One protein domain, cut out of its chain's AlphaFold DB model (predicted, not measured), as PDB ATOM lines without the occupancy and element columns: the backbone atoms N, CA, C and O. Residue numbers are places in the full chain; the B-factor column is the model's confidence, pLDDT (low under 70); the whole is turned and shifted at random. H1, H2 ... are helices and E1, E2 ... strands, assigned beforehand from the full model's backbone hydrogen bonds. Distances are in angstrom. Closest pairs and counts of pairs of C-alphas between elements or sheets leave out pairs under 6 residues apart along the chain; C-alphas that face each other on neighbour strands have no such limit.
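AT A GLANCE: This is residues 4 to 74 of the 74 residues of an uncharacterized protein of Rhizobium sp. BK393 (UniProt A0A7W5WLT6). The model is a small closed barrel of six antiparallel strands, with one short helix, H1, packed on its outside. Round the ring run E1, E2, E3, E6, E5, E4 and back to E1; E1 E2 E3 and E4 E5 E6 are two meanders, each strand the antiparallel neighbour of the one before. The printed part has 71 residues, with one named helix and six named strands in the order E1 E2 E3 H1 E4 E5 E6, and its class is mostly strand. It is compact, with a radius of gyration of the C-alphas of 10.6 A and spans of 30 by 26 by 21 A.

HOW THE PARTS SIT: E1, residues 4 to 10, and E2, residues 16 to 23, form a hairpin, with N 5 and O 20 within hydrogen-bond range at 2.9 A. On the other side of E2 is E3, residues 26 to 30, with N 21 and O 28 at 2.9 A. H1, residues 33 to 39, is on the barrel, outside it, at a height over the sheet of 7.5 A; it lies only just over E3, on which 3 of its 7 C-alphas fall. Every O i to N i+4 pair of H1 is within hydrogen-bond range. E4, residues 45 to 48, closes the ring with E1, with N 46 and O 10 at 3.3 A. E5, residues 55 to 61, has staggered pairing: with E4 over 55 to 58, N 56 to O 47 at 2.9 A, and with E6, residues 68 to 73, over 58 to 61, N 61 to O 70 at 2.8 A. E6 and E3 are antiparallel neighbours, with N 29 and O 69 at 2.8 A.

IN THESE COORDINATES: E1 begins at C-alpha 4 (-15.729, -22.944, 13.731) and is 17.9 A long. E2 is 21.3 A, E5 18.9 A and E6 16.6 A long, and E6 ends at C-alpha 73 (-22.073, -9.580, 18.722).

THE WHOLE: The C-alphas farthest apart, those of Ser 52 and Arg 65, are 30.9 A apart. The printed part has no cut and no long link. Residues 4 to 17, 43 to 44 and 50 to 51 have pLDDT under 70.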
ATOM      1  N   SER A   4     -16.148 -23.284  15.095       62.69
ATOM      2  CA  SER A   4     -15.729 -22.944  13.731       62.69
ATOM      3  C   SER A   4     -16.627 -23.644  12.722       62.69
ATOM      4  O   SER A   4     -16.831 -24.850  12.819       62.69
ATOM      5  N   GLY A   5     -17.142 -22.898  11.750       65.31
ATOM      6  CA  GLY A   5     -18.079 -23.411  10.757       65.31
ATOM      7  C   GLY A   5     -18.073 -22.594   9.469       65.31
ATOM      8  O   GLY A   5     -17.503 -21.502   9.390       65.31
ATOM      9  N   ARG A   6     -18.697 -23.147   8.430       62.47
ATOM     10  CA  ARG A   6     -19.061 -22.395   7.225       62.47
ATOM     11  C   ARG A   6     -20.438 -21.791   7.459       62.47
ATOM     12  O   ARG A   6     -21.371 -22.533   7.742       62.47
ATOM     13  N   MET A   7     -20.554 -20.474   7.344       62.09
ATOM     14  CA  MET A   7     -21.830 -19.766   7.462       62.09
ATOM     15  C   MET A   7     -21.963 -18.766   6.318       62.09
ATOM     16  O   MET A   7     -20.978 -18.194   5.840       62.09
ATOM     17  N   ASN A   8     -23.200 -18.571   5.879       60.84
ATOM     18  CA  ASN A   8     -23.532 -17.598   4.852       60.84
ATOM     19  C   ASN A   8     -23.769 -16.236   5.502       60.84
ATOM     20  O   ASN A   8     -24.449 -16.125   6.521       60.84
ATOM     21  N   VAL A   9     -23.201 -15.185   4.919       55.53
ATOM     22  CA  VAL A   9     -23.303 -13.833   5.485       55.53
ATOM     23  C   VAL A   9     -24.264 -13.010   4.671       55.53
ATOM     24  O   VAL A   9     -24.100 -12.872   3.462       55.53
ATOM     25  N   TYR A  10     -25.236 -12.427   5.363       57.19
ATOM     26  CA  TYR A  10     -26.257 -11.590   4.761       57.19
ATOM     27  C   TYR A  10     -26.068 -10.158   5.265       57.19
ATOM     28  O   TYR A  10     -26.348  -9.813   6.411       57.19
ATOM     29  N   GLY A  11     -25.542  -9.311   4.388       50.00
ATOM     30  CA  GLY A  11     -25.402  -7.865   4.618       50.00
ATOM     31  C   GLY A  11     -25.565  -7.031   3.344       50.00
ATOM     32  O   GLY A  11     -25.556  -5.803   3.391       50.00
ATOM     33  N   THR A  12     -25.707  -7.704   2.199       49.25
ATOM     34  CA  THR A  12     -25.980  -7.164   0.861       49.25
ATOM     35  C   THR A  12     -26.721  -8.243   0.057       49.25
ATOM     36  O   THR A  12     -26.859  -9.365   0.541       49.25
ATOM     37  N   VAL A  13     -27.164  -7.942  -1.168       47.28
ATOM     38  CA  VAL A  13     -27.847  -8.880  -2.093       47.28
ATOM     39  C   VAL A  13     -26.999 -10.132  -2.425       47.28
ATOM     40  O   VAL A  13     -27.491 -11.091  -3.008       47.28
ATOM     41  N   LEU A  14     -25.720 -10.154  -2.030       52.91
ATOM     42  CA  LEU A  14     -24.786 -11.257  -2.236       52.91
ATOM     43  C   LEU A  14     -24.610 -12.076  -0.949       52.91
ATOM     44  O   LEU A  14     -24.066 -11.578   0.037       52.91
ATOM     45  N   SER A  15     -25.020 -13.346  -0.996       56.53
ATOM     46  CA  SER A  15     -24.683 -14.366   0.003       56.53
ATOM     47  C   SER A  15     -23.448 -15.124  -0.478       56.53
ATOM     48  O   SER A  15     -23.488 -15.801  -1.505       56.53
ATOM     49  N   VAL A  16     -22.321 -14.959   0.218       65.94
ATOM     50  CA  VAL A  16     -21.055 -15.636  -0.106       65.94
ATOM     51  C   VAL A  16     -20.678 -16.532   1.072       65.94
ATOM     52  O   VAL A  16     -20.748 -16.067   2.214       65.94
ATOM     53  N   PRO A  17     -20.254 -17.789   0.836       68.75
ATOM     54  CA  PRO A  17     -19.806 -18.663   1.911       68.75
ATOM     55  C   PRO A  17     -18.542 -18.086   2.554       68.75
ATOM     56  O   PRO A  17     -17.486 -18.000   1.925       68.75
ATOM     57  N   CYS A  18     -18.646 -17.702   3.822       75.81
ATOM     58  CA  CYS A  18     -17.516 -17.272   4.636       75.81
ATOM     59  C   CYS A  18     -17.211 -18.340   5.697       75.81
ATOM     60  O   CYS A  18     -18.070 -19.118   6.116       75.81
ATOM     61  N   ILE A  19     -15.963 -18.373   6.153       80.25
ATOM     62  CA  ILE A  19     -15.550 -19.194   7.290       80.25
ATOM     63  C   ILE A  19     -15.644 -18.336   8.544       80.25
ATOM     64  O   ILE A  19     -15.009 -17.279   8.617       80.25
ATOM     65  N   PHE A  20     -16.382 -18.834   9.529       77.25
ATOM     66  CA  PHE A  20     -16.563 -18.202  10.824       77.25
ATOM     67  C   PHE A  20     -15.896 -19.004  11.921       77.25
ATOM     68  O   PHE A  20     -15.927 -20.233  11.930       77.25
ATOM     69  N   THR A  21     -15.319 -18.276  12.864       82.38
ATOM     70  CA  THR A  21     -14.866 -18.818  14.138       82.38
ATOM     71  C   THR A  21     -15.461 -17.949  15.226       82.38
ATOM     72  O   THR A  21     -15.048 -16.798  15.369       82.38
ATOM     73  N   GLU A  22     -16.447 -18.485  15.935       80.50
ATOM     74  CA  GLU A  22     -17.170 -17.826  17.021       80.50
ATOM     75  C   GLU A  22     -16.476 -18.057  18.364       80.50
ATOM     76  O   GLU A  22     -16.011 -19.162  18.645       80.50
ATOM     77  N   ASN A  23     -16.475 -17.023  19.201       79.00
ATOM     78  CA  ASN A  23     -16.095 -17.020  20.612       79.00
ATOM     79  C   ASN A  23     -17.186 -16.275  21.412       79.00
ATOM     80  O   ASN A  23     -18.044 -15.619  20.819       79.00
ATOM     81  N   ASP A  24     -17.122 -16.296  22.748       75.62
ATOM     82  CA  ASP A  24     -18.188 -15.769  23.625       75.62
ATOM     83  C   ASP A  24     -18.596 -14.310  23.324       75.62
ATOM     84  O   ASP A  24     -19.772 -13.970  23.377       75.62
ATOM     85  N   ASN A  25     -17.654 -13.463  22.884       78.94
ATOM     86  CA  ASN A  25     -17.902 -12.043  22.589       78.94
ATOM     87  C   ASN A  25     -17.963 -11.691  21.087       78.94
ATOM     88  O   ASN A  25     -18.042 -10.512  20.731       78.94
ATOM     89  N   GLY A  26     -17.888 -12.670  20.181       84.62
ATOM     90  CA  GLY A  26     -17.876 -12.406  18.738       84.62
ATOM     91  C   GLY A  26     -17.127 -13.466  17.952       84.62
ATOM     92  O   GLY A  26     -17.422 -14.650  18.063       84.62
ATOM     93  N   GLY A  27     -16.129 -13.052  17.167       88.38
ATOM     94  CA  GLY A  27     -15.315 -14.001  16.419       88.38
ATOM     95  C   GLY A  27     -14.474 -13.412  15.292       88.38
ATOM     96  O   GLY A  27     -14.181 -12.213  15.238       88.38
ATOM     97  N   THR A  28     -14.071 -14.282  14.368       87.94
ATOM     98  CA  THR A  28     -13.403 -13.903  13.115       87.94
ATOM     99  C   THR A  28     -14.121 -14.456  11.897       87.94
ATOM    100  O   THR A  28     -14.595 -15.588  11.922       87.94
ATOM    101  N   ILE A  29     -14.108 -13.673  10.821       86.94
ATOM    102  CA  ILE A  29     -14.602 -14.027   9.488       86.94
ATOM    103  C   ILE A  29     -13.416 -14.071   8.531       86.94
ATOM    104  O   ILE A  29     -12.549 -13.197   8.587       86.94
ATOM    105  N   ARG A  30     -13.366 -15.062   7.643       84.69
ATOM    106  CA  ARG A  30     -12.368 -15.152   6.563       84.69
ATOM    107  C   ARG A  30     -12.920 -15.882   5.340       84.69
ATOM    108  O   ARG A  30     -13.974 -16.505   5.409       84.69
ATOM    109  N   GLY A  31     -12.181 -15.841   4.232       79.62
ATOM    110  CA  GLY A  31     -12.514 -16.593   3.012       79.62
ATOM    111  C   GLY A  31     -13.505 -15.891   2.080       79.62
ATOM    112  O   GLY A  31     -13.869 -16.451   1.054       79.62
ATOM    113  N   CYS A  32     -13.899 -14.655   2.397       80.56
ATOM    114  CA  CYS A  32     -14.821 -13.859   1.590       80.56
ATOM    115  C   CYS A  32     -14.375 -12.385   1.470       80.56
ATOM    116  O   CYS A  32     -15.099 -11.469   1.867       80.56
ATOM    117  N   PRO A  33     -13.179 -12.125   0.902       79.94
ATOM    118  CA  PRO A  33     -12.600 -10.781   0.796       79.94
ATOM    119  C   PRO A  33     -13.525  -9.769   0.111       79.94
ATOM    120  O   PRO A  33     -13.664  -8.650   0.593       79.94
ATOM    121  N   ARG A  34     -14.195 -10.163  -0.982       78.69
ATOM    122  CA  ARG A  34     -15.112  -9.282  -1.728       78.69
ATOM    123  C   ARG A  34     -16.323  -8.869  -0.895       78.69
ATOM    124  O   ARG A  34     -16.674  -7.696  -0.885       78.69
ATOM    125  N   PHE A  35     -16.926  -9.814  -0.170       78.81
ATOM    126  CA  PHE A  35     -18.036  -9.517   0.734       78.81
ATOM    127  C   PHE A  35     -17.587  -8.548   1.829       78.81
ATOM    128  O   PHE A  35     -18.205  -7.506   2.005       78.81
ATOM    129  N   LEU A  36     -16.474  -8.850   2.508       79.44
ATOM    130  CA  LEU A  36     -15.951  -8.004   3.580       79.44
ATOM    131  C   LEU A  36     -15.626  -6.588   3.098       79.44
ATOM    132  O   LEU A  36     -15.933  -5.640   3.808       79.44
ATOM    133  N   ALA A  37     -15.081  -6.429   1.889       78.69
ATOM    134  CA  ALA A  37     -14.867  -5.114   1.289       78.69
ATOM    135  C   ALA A  37     -16.187  -4.358   1.035       78.69
ATOM    136  O   ALA A  37     -16.259  -3.163   1.299       78.69
ATOM    137  N   LEU A  38     -17.244  -5.048   0.585       78.62
ATOM    138  CA  LEU A  38     -18.565  -4.447   0.333       78.62
ATOM    139  C   LEU A  38     -19.299  -4.018   1.609       78.62
ATOM    140  O   LEU A  38     -20.093  -3.074   1.582       78.62
ATOM    141  N   VAL A  39     -19.084  -4.732   2.713       76.81
ATOM    142  CA  VAL A  39     -19.718  -4.427   4.003       76.81
ATOM    143  C   VAL A  39     -18.803  -3.650   4.950       76.81
ATOM    144  O   VAL A  39     -19.211  -3.323   6.064       76.81
ATOM    145  N   ALA A  40     -17.582  -3.324   4.523       76.81
ATOM    146  CA  ALA A  40     -16.662  -2.503   5.292       76.81
ATOM    147  C   ALA A  40     -17.305  -1.146   5.616       76.81
ATOM    148  O   ALA A  40     -17.763  -0.436   4.726       76.81
ATOM    149  N   GLY A  41     -17.371  -0.800   6.904       72.12
ATOM    150  CA  GLY A  41     -17.993   0.443   7.369       72.12
ATOM    151  C   GLY A  41     -19.525   0.420   7.449       72.12
ATOM    152  O   GLY A  41     -20.109   1.388   7.932       72.12
ATOM    153  N   LYS A  42     -20.198  -0.671   7.050       75.00
ATOM    154  CA  LYS A  42     -21.643  -0.820   7.272       75.00
ATOM    155  C   LYS A  42     -21.927  -1.210   8.721       75.00
ATOM    156  O   LYS A  42     -21.326  -2.139   9.253       75.00
ATOM    157  N   GLN A  43     -22.882  -0.521   9.339       65.56
ATOM    158  CA  GLN A  43     -23.291  -0.769  10.727       65.56
ATOM    159  C   GLN A  43     -24.317  -1.908  10.864       65.56
ATOM    160  O   GLN A  43     -24.509  -2.433  11.956       65.56
ATOM    161  N   SER A  44     -24.941  -2.323   9.758       67.50
ATOM    162  CA  SER A  44     -26.065  -3.267   9.750       67.50
ATOM    163  C   SER A  44     -25.677  -4.569   9.053       67.50
ATOM    164  O   SER A  44     -26.015  -4.783   7.889       67.50
ATOM    165  N   ILE A  45     -24.934  -5.432   9.744       79.19
ATOM    166  CA  ILE A  45     -24.545  -6.751   9.228       79.19
ATOM    167  C   ILE A  45     -25.162  -7.809  10.129       79.19
ATOM    168  O   ILE A  45     -25.103  -7.699  11.354       79.19
ATOM    169  N   ARG A  46     -25.773  -8.831   9.529       78.50
ATOM    170  CA  ARG A  46     -26.332  -9.961  10.267       78.50
ATOM    171  C   ARG A  46     -25.624 -11.241   9.861       78.50
ATOM    172  O   ARG A  46     -25.371 -11.506   8.686       78.50
ATOM    173  N   LEU A  47     -25.303 -12.032  10.866       75.69
ATOM    174  CA  LEU A  47     -24.825 -13.388  10.698       75.69
ATOM    175  C   LEU A  47     -26.051 -14.295  10.645       75.69
ATOM    176  O   LEU A  47     -26.885 -14.240  11.551       75.69
ATOM    177  N   LEU A  48     -26.186 -15.062   9.560       73.38
ATOM    178  CA  LEU A  48     -27.239 -16.057   9.413       73.38
ATOM    179  C   LEU A  48     -26.611 -17.443   9.482       73.38
ATOM    180  O   LEU A  48     -25.856 -17.853   8.598       73.38
ATOM    181  N   ASP A  49     -26.957 -18.176  10.524       71.75
ATOM    182  CA  ASP A  49     -26.720 -19.604  10.561       71.75
ATOM    183  C   ASP A  49     -27.834 -20.301   9.775       71.75
ATOM    184  O   ASP A  49     -28.985 -20.353  10.208       71.75
ATOM    185  N   THR A  50     -27.505 -20.835   8.603       66.62
ATOM    186  CA  THR A  50     -28.475 -21.536   7.751       66.62
ATOM    187  C   THR A  50     -28.869 -22.908   8.289       66.62
ATOM    188  O   THR A  50     -29.857 -23.462   7.822       66.62
ATOM    189  N   ILE A  51     -28.114 -23.470   9.242       67.25
ATOM    190  CA  ILE A  51     -28.416 -24.773   9.850       67.25
ATOM    191  C   ILE A  51     -29.440 -24.596  10.974       67.25
ATOM    192  O   ILE A  51     -30.404 -25.350  11.052       67.25
ATOM    193  N   SER A  52     -29.246 -23.590  11.834       70.25
ATOM    194  CA  SER A  52     -30.146 -23.321  12.967       70.25
ATOM    195  C   SER A  52     -31.227 -22.271  12.683       70.25
ATOM    196  O   SER A  52     -32.106 -22.060  13.515       70.25
ATOM    197  N   GLY A  53     -31.164 -21.576  11.542       72.81
ATOM    198  CA  GLY A  53     -32.047 -20.451  11.213       72.81
ATOM    199  C   GLY A  53     -31.764 -19.179  12.022       72.81
ATOM    200  O   GLY A  53     -32.486 -18.187  11.903       72.81
ATOM    201  N   ARG A  54     -30.719 -19.177  12.858       76.12
ATOM    202  CA  ARG A  54     -30.390 -18.061  13.745       76.12
ATOM    203  C   ARG A  54     -29.889 -16.863  12.941       76.12
ATOM    204  O   ARG A  54     -28.884 -16.956  12.243       76.12
ATOM    205  N   SER A  55     -30.542 -15.713  13.111       80.38
ATOM    206  CA  SER A  55     -30.088 -14.419  12.590       80.38
ATOM    207  C   SER A  55     -29.673 -13.514  13.746       80.38
ATOM    208  O   SER A  55     -30.486 -13.214  14.619       80.38
ATOM    209  N   THR A  56     -28.413 -13.085  13.793       82.19
ATOM    210  CA  THR A  56     -27.901 -12.244  14.889       82.19
ATOM    211  C   THR A  56     -27.104 -11.062  14.332       82.19
ATOM    212  O   THR A  56     -26.280 -11.256  13.433       82.19
ATOM    213  N   PRO A  57     -27.356  -9.826  14.803       84.50
ATOM    214  CA  PRO A  57     -26.598  -8.663  14.368       84.50
ATOM    215  C   PRO A  57     -25.145  -8.738  14.854       84.50
ATOM    216  O   PRO A  57     -24.852  -9.194  15.959       84.50
ATOM    217  N   ILE A  58     -24.227  -8.296  13.999       84.44
ATOM    218  CA  ILE A  58     -22.797  -8.240  14.284       84.44
ATOM    219  C   ILE A  58     -22.223  -6.896  13.848       84.44
ATOM    220  O   ILE A  58     -22.640  -6.312  12.848       84.44
ATOM    221  N   ALA A  59     -21.203  -6.435  14.563       85.38
ATOM    222  CA  ALA A  59     -20.376  -5.318  14.125       85.38
ATOM    223  C   ALA A  59     -19.015  -5.835  13.660       85.38
ATOM    224  O   ALA A  59     -18.300  -6.481  14.431       85.38
ATOM    225  N   LEU A  60     -18.646  -5.529  12.413       84.31
ATOM    226  CA  LEU A  60     -17.313  -5.823  11.892       84.31
ATOM    227  C   LEU A  60     -16.289  -4.812  12.397       84.31
ATOM    228  O   LEU A  60     -16.519  -3.607  12.409       84.31
ATOM    229  N   HIS A  61     -15.123  -5.329  12.758       81.62
ATOM    230  CA  HIS A  61     -13.961  -4.586  13.217       81.62
ATOM    231  C   HIS A  61     -12.710  -5.122  12.528       81.62
ATOM    232  O   HIS A  61     -12.569  -6.329  12.339       81.62
ATOM    233  N   ARG A  62     -11.762  -4.231  12.211       79.12
ATOM    234  CA  ARG A  62     -10.446  -4.575  11.636       79.12
ATOM    235  C   ARG A  62     -10.537  -5.558  10.458       79.12
ATOM    236  O   ARG A  62     -10.190  -6.732  10.595       79.12
ATOM    237  N   ILE A  63     -10.989  -5.063   9.309       82.00
ATOM    238  CA  ILE A  63     -10.914  -5.800   8.043       82.00
ATOM    239  C   ILE A  63      -9.488  -5.655   7.508       82.00
ATOM    240  O   ILE A  63      -9.021  -4.539   7.279       82.00
ATOM    241  N   ASP A  64      -8.778  -6.767   7.357       80.88
ATOM    242  CA  ASP A  64      -7.431  -6.775   6.800       80.88
ATOM    243  C   ASP A  64      -7.448  -6.829   5.261       80.88
ATOM    244  O   ASP A  64      -8.437  -7.196   4.618       80.88
ATOM    245  N   ARG A  65      -6.306  -6.498   4.646       74.56
ATOM    246  CA  ARG A  65      -6.131  -6.561   3.183       74.56
ATOM    247  C   ARG A  65      -6.227  -7.986   2.618       74.56
ATOM    248  O   ARG A  65      -6.302  -8.148   1.406       74.56
ATOM    249  N   ARG A  66      -6.204  -9.016   3.472       77.69
ATOM    250  CA  ARG A  66      -6.290 -10.433   3.089       77.69
ATOM    251  C   ARG A  66      -7.728 -10.966   3.136       77.69
ATOM    252  O   ARG A  66      -7.940 -12.141   2.847       77.69
ATOM    253  N   GLY A  67      -8.719 -10.132   3.465       77.88
ATOM    254  CA  GLY A  67     -10.114 -10.562   3.547       77.88
ATOM    255  C   GLY A  67     -10.429 -11.358   4.808       77.88
ATOM    256  O   GLY A  67     -11.172 -12.342   4.756       77.88
ATOM    257  N   ARG A  68      -9.852 -10.943   5.932       86.81
ATOM    258  CA  ARG A  68     -10.179 -11.388   7.281       86.81
ATOM    259  C   ARG A  68     -10.734 -10.210   8.066       86.81
ATOM    260  O   ARG A  68     -10.180  -9.117   8.036       86.81
ATOM    261  N   ALA A  69     -11.801 -10.444   8.811       87.25
ATOM    262  CA  ALA A  69     -12.389  -9.461   9.709       87.25
ATOM    263  C   ALA A  69     -12.545 -10.055  11.106       87.25
ATOM    264  O   ALA A  69     -12.711 -11.268  11.267       87.25
ATOM    265  N   ARG A  70     -12.516  -9.203  12.127       88.62
ATOM    266  CA  ARG A  70     -13.074  -9.537  13.438       88.62
ATOM    267  C   ARG A  70     -14.513  -9.057  13.488       88.62
ATOM    268  O   ARG A  70     -14.874  -8.094  12.822       88.62
ATOM    269  N   PHE A  71     -15.330  -9.722  14.283       86.56
ATOM    270  CA  PHE A  71     -16.665  -9.238  14.580       86.56
ATOM    271  C   PHE A  71     -16.944  -9.349  16.070       86.56
ATOM    272  O   PHE A  71     -16.323 -10.153  16.769       86.56
ATOM    273  N   ARG A  72     -17.878  -8.527  16.536       87.50
ATOM    274  CA  ARG A  72     -18.492  -8.633  17.859       87.50
ATOM    275  C   ARG A  72     -19.997  -8.800  17.700       87.50
ATOM    276  O   ARG A  72     -20.557  -8.266  16.739       87.50
ATOM    277  N   TRP A  73     -20.615  -9.522  18.625       84.62
ATOM    278  CA  TRP A  73     -22.073  -9.580  18.722       84.62
ATOM    279  C   TRP A  73     -22.631  -8.203  19.118       84.62
ATOM    280  O   TRP A  73     -21.926  -7.413  19.759       84.62
ATOM    281  N   LEU A  74     -23.854  -7.908  18.672       81.31
ATOM    282  CA  LEU A  74     -24.637  -6.731  19.055       81.31
ATOM    283  C   LEU A  74     -25.867  -7.152  19.856       81.31
ATOM    284  O   LEU A  74     -26.412  -8.237  19.547       81.31
TER     285      LEU A  74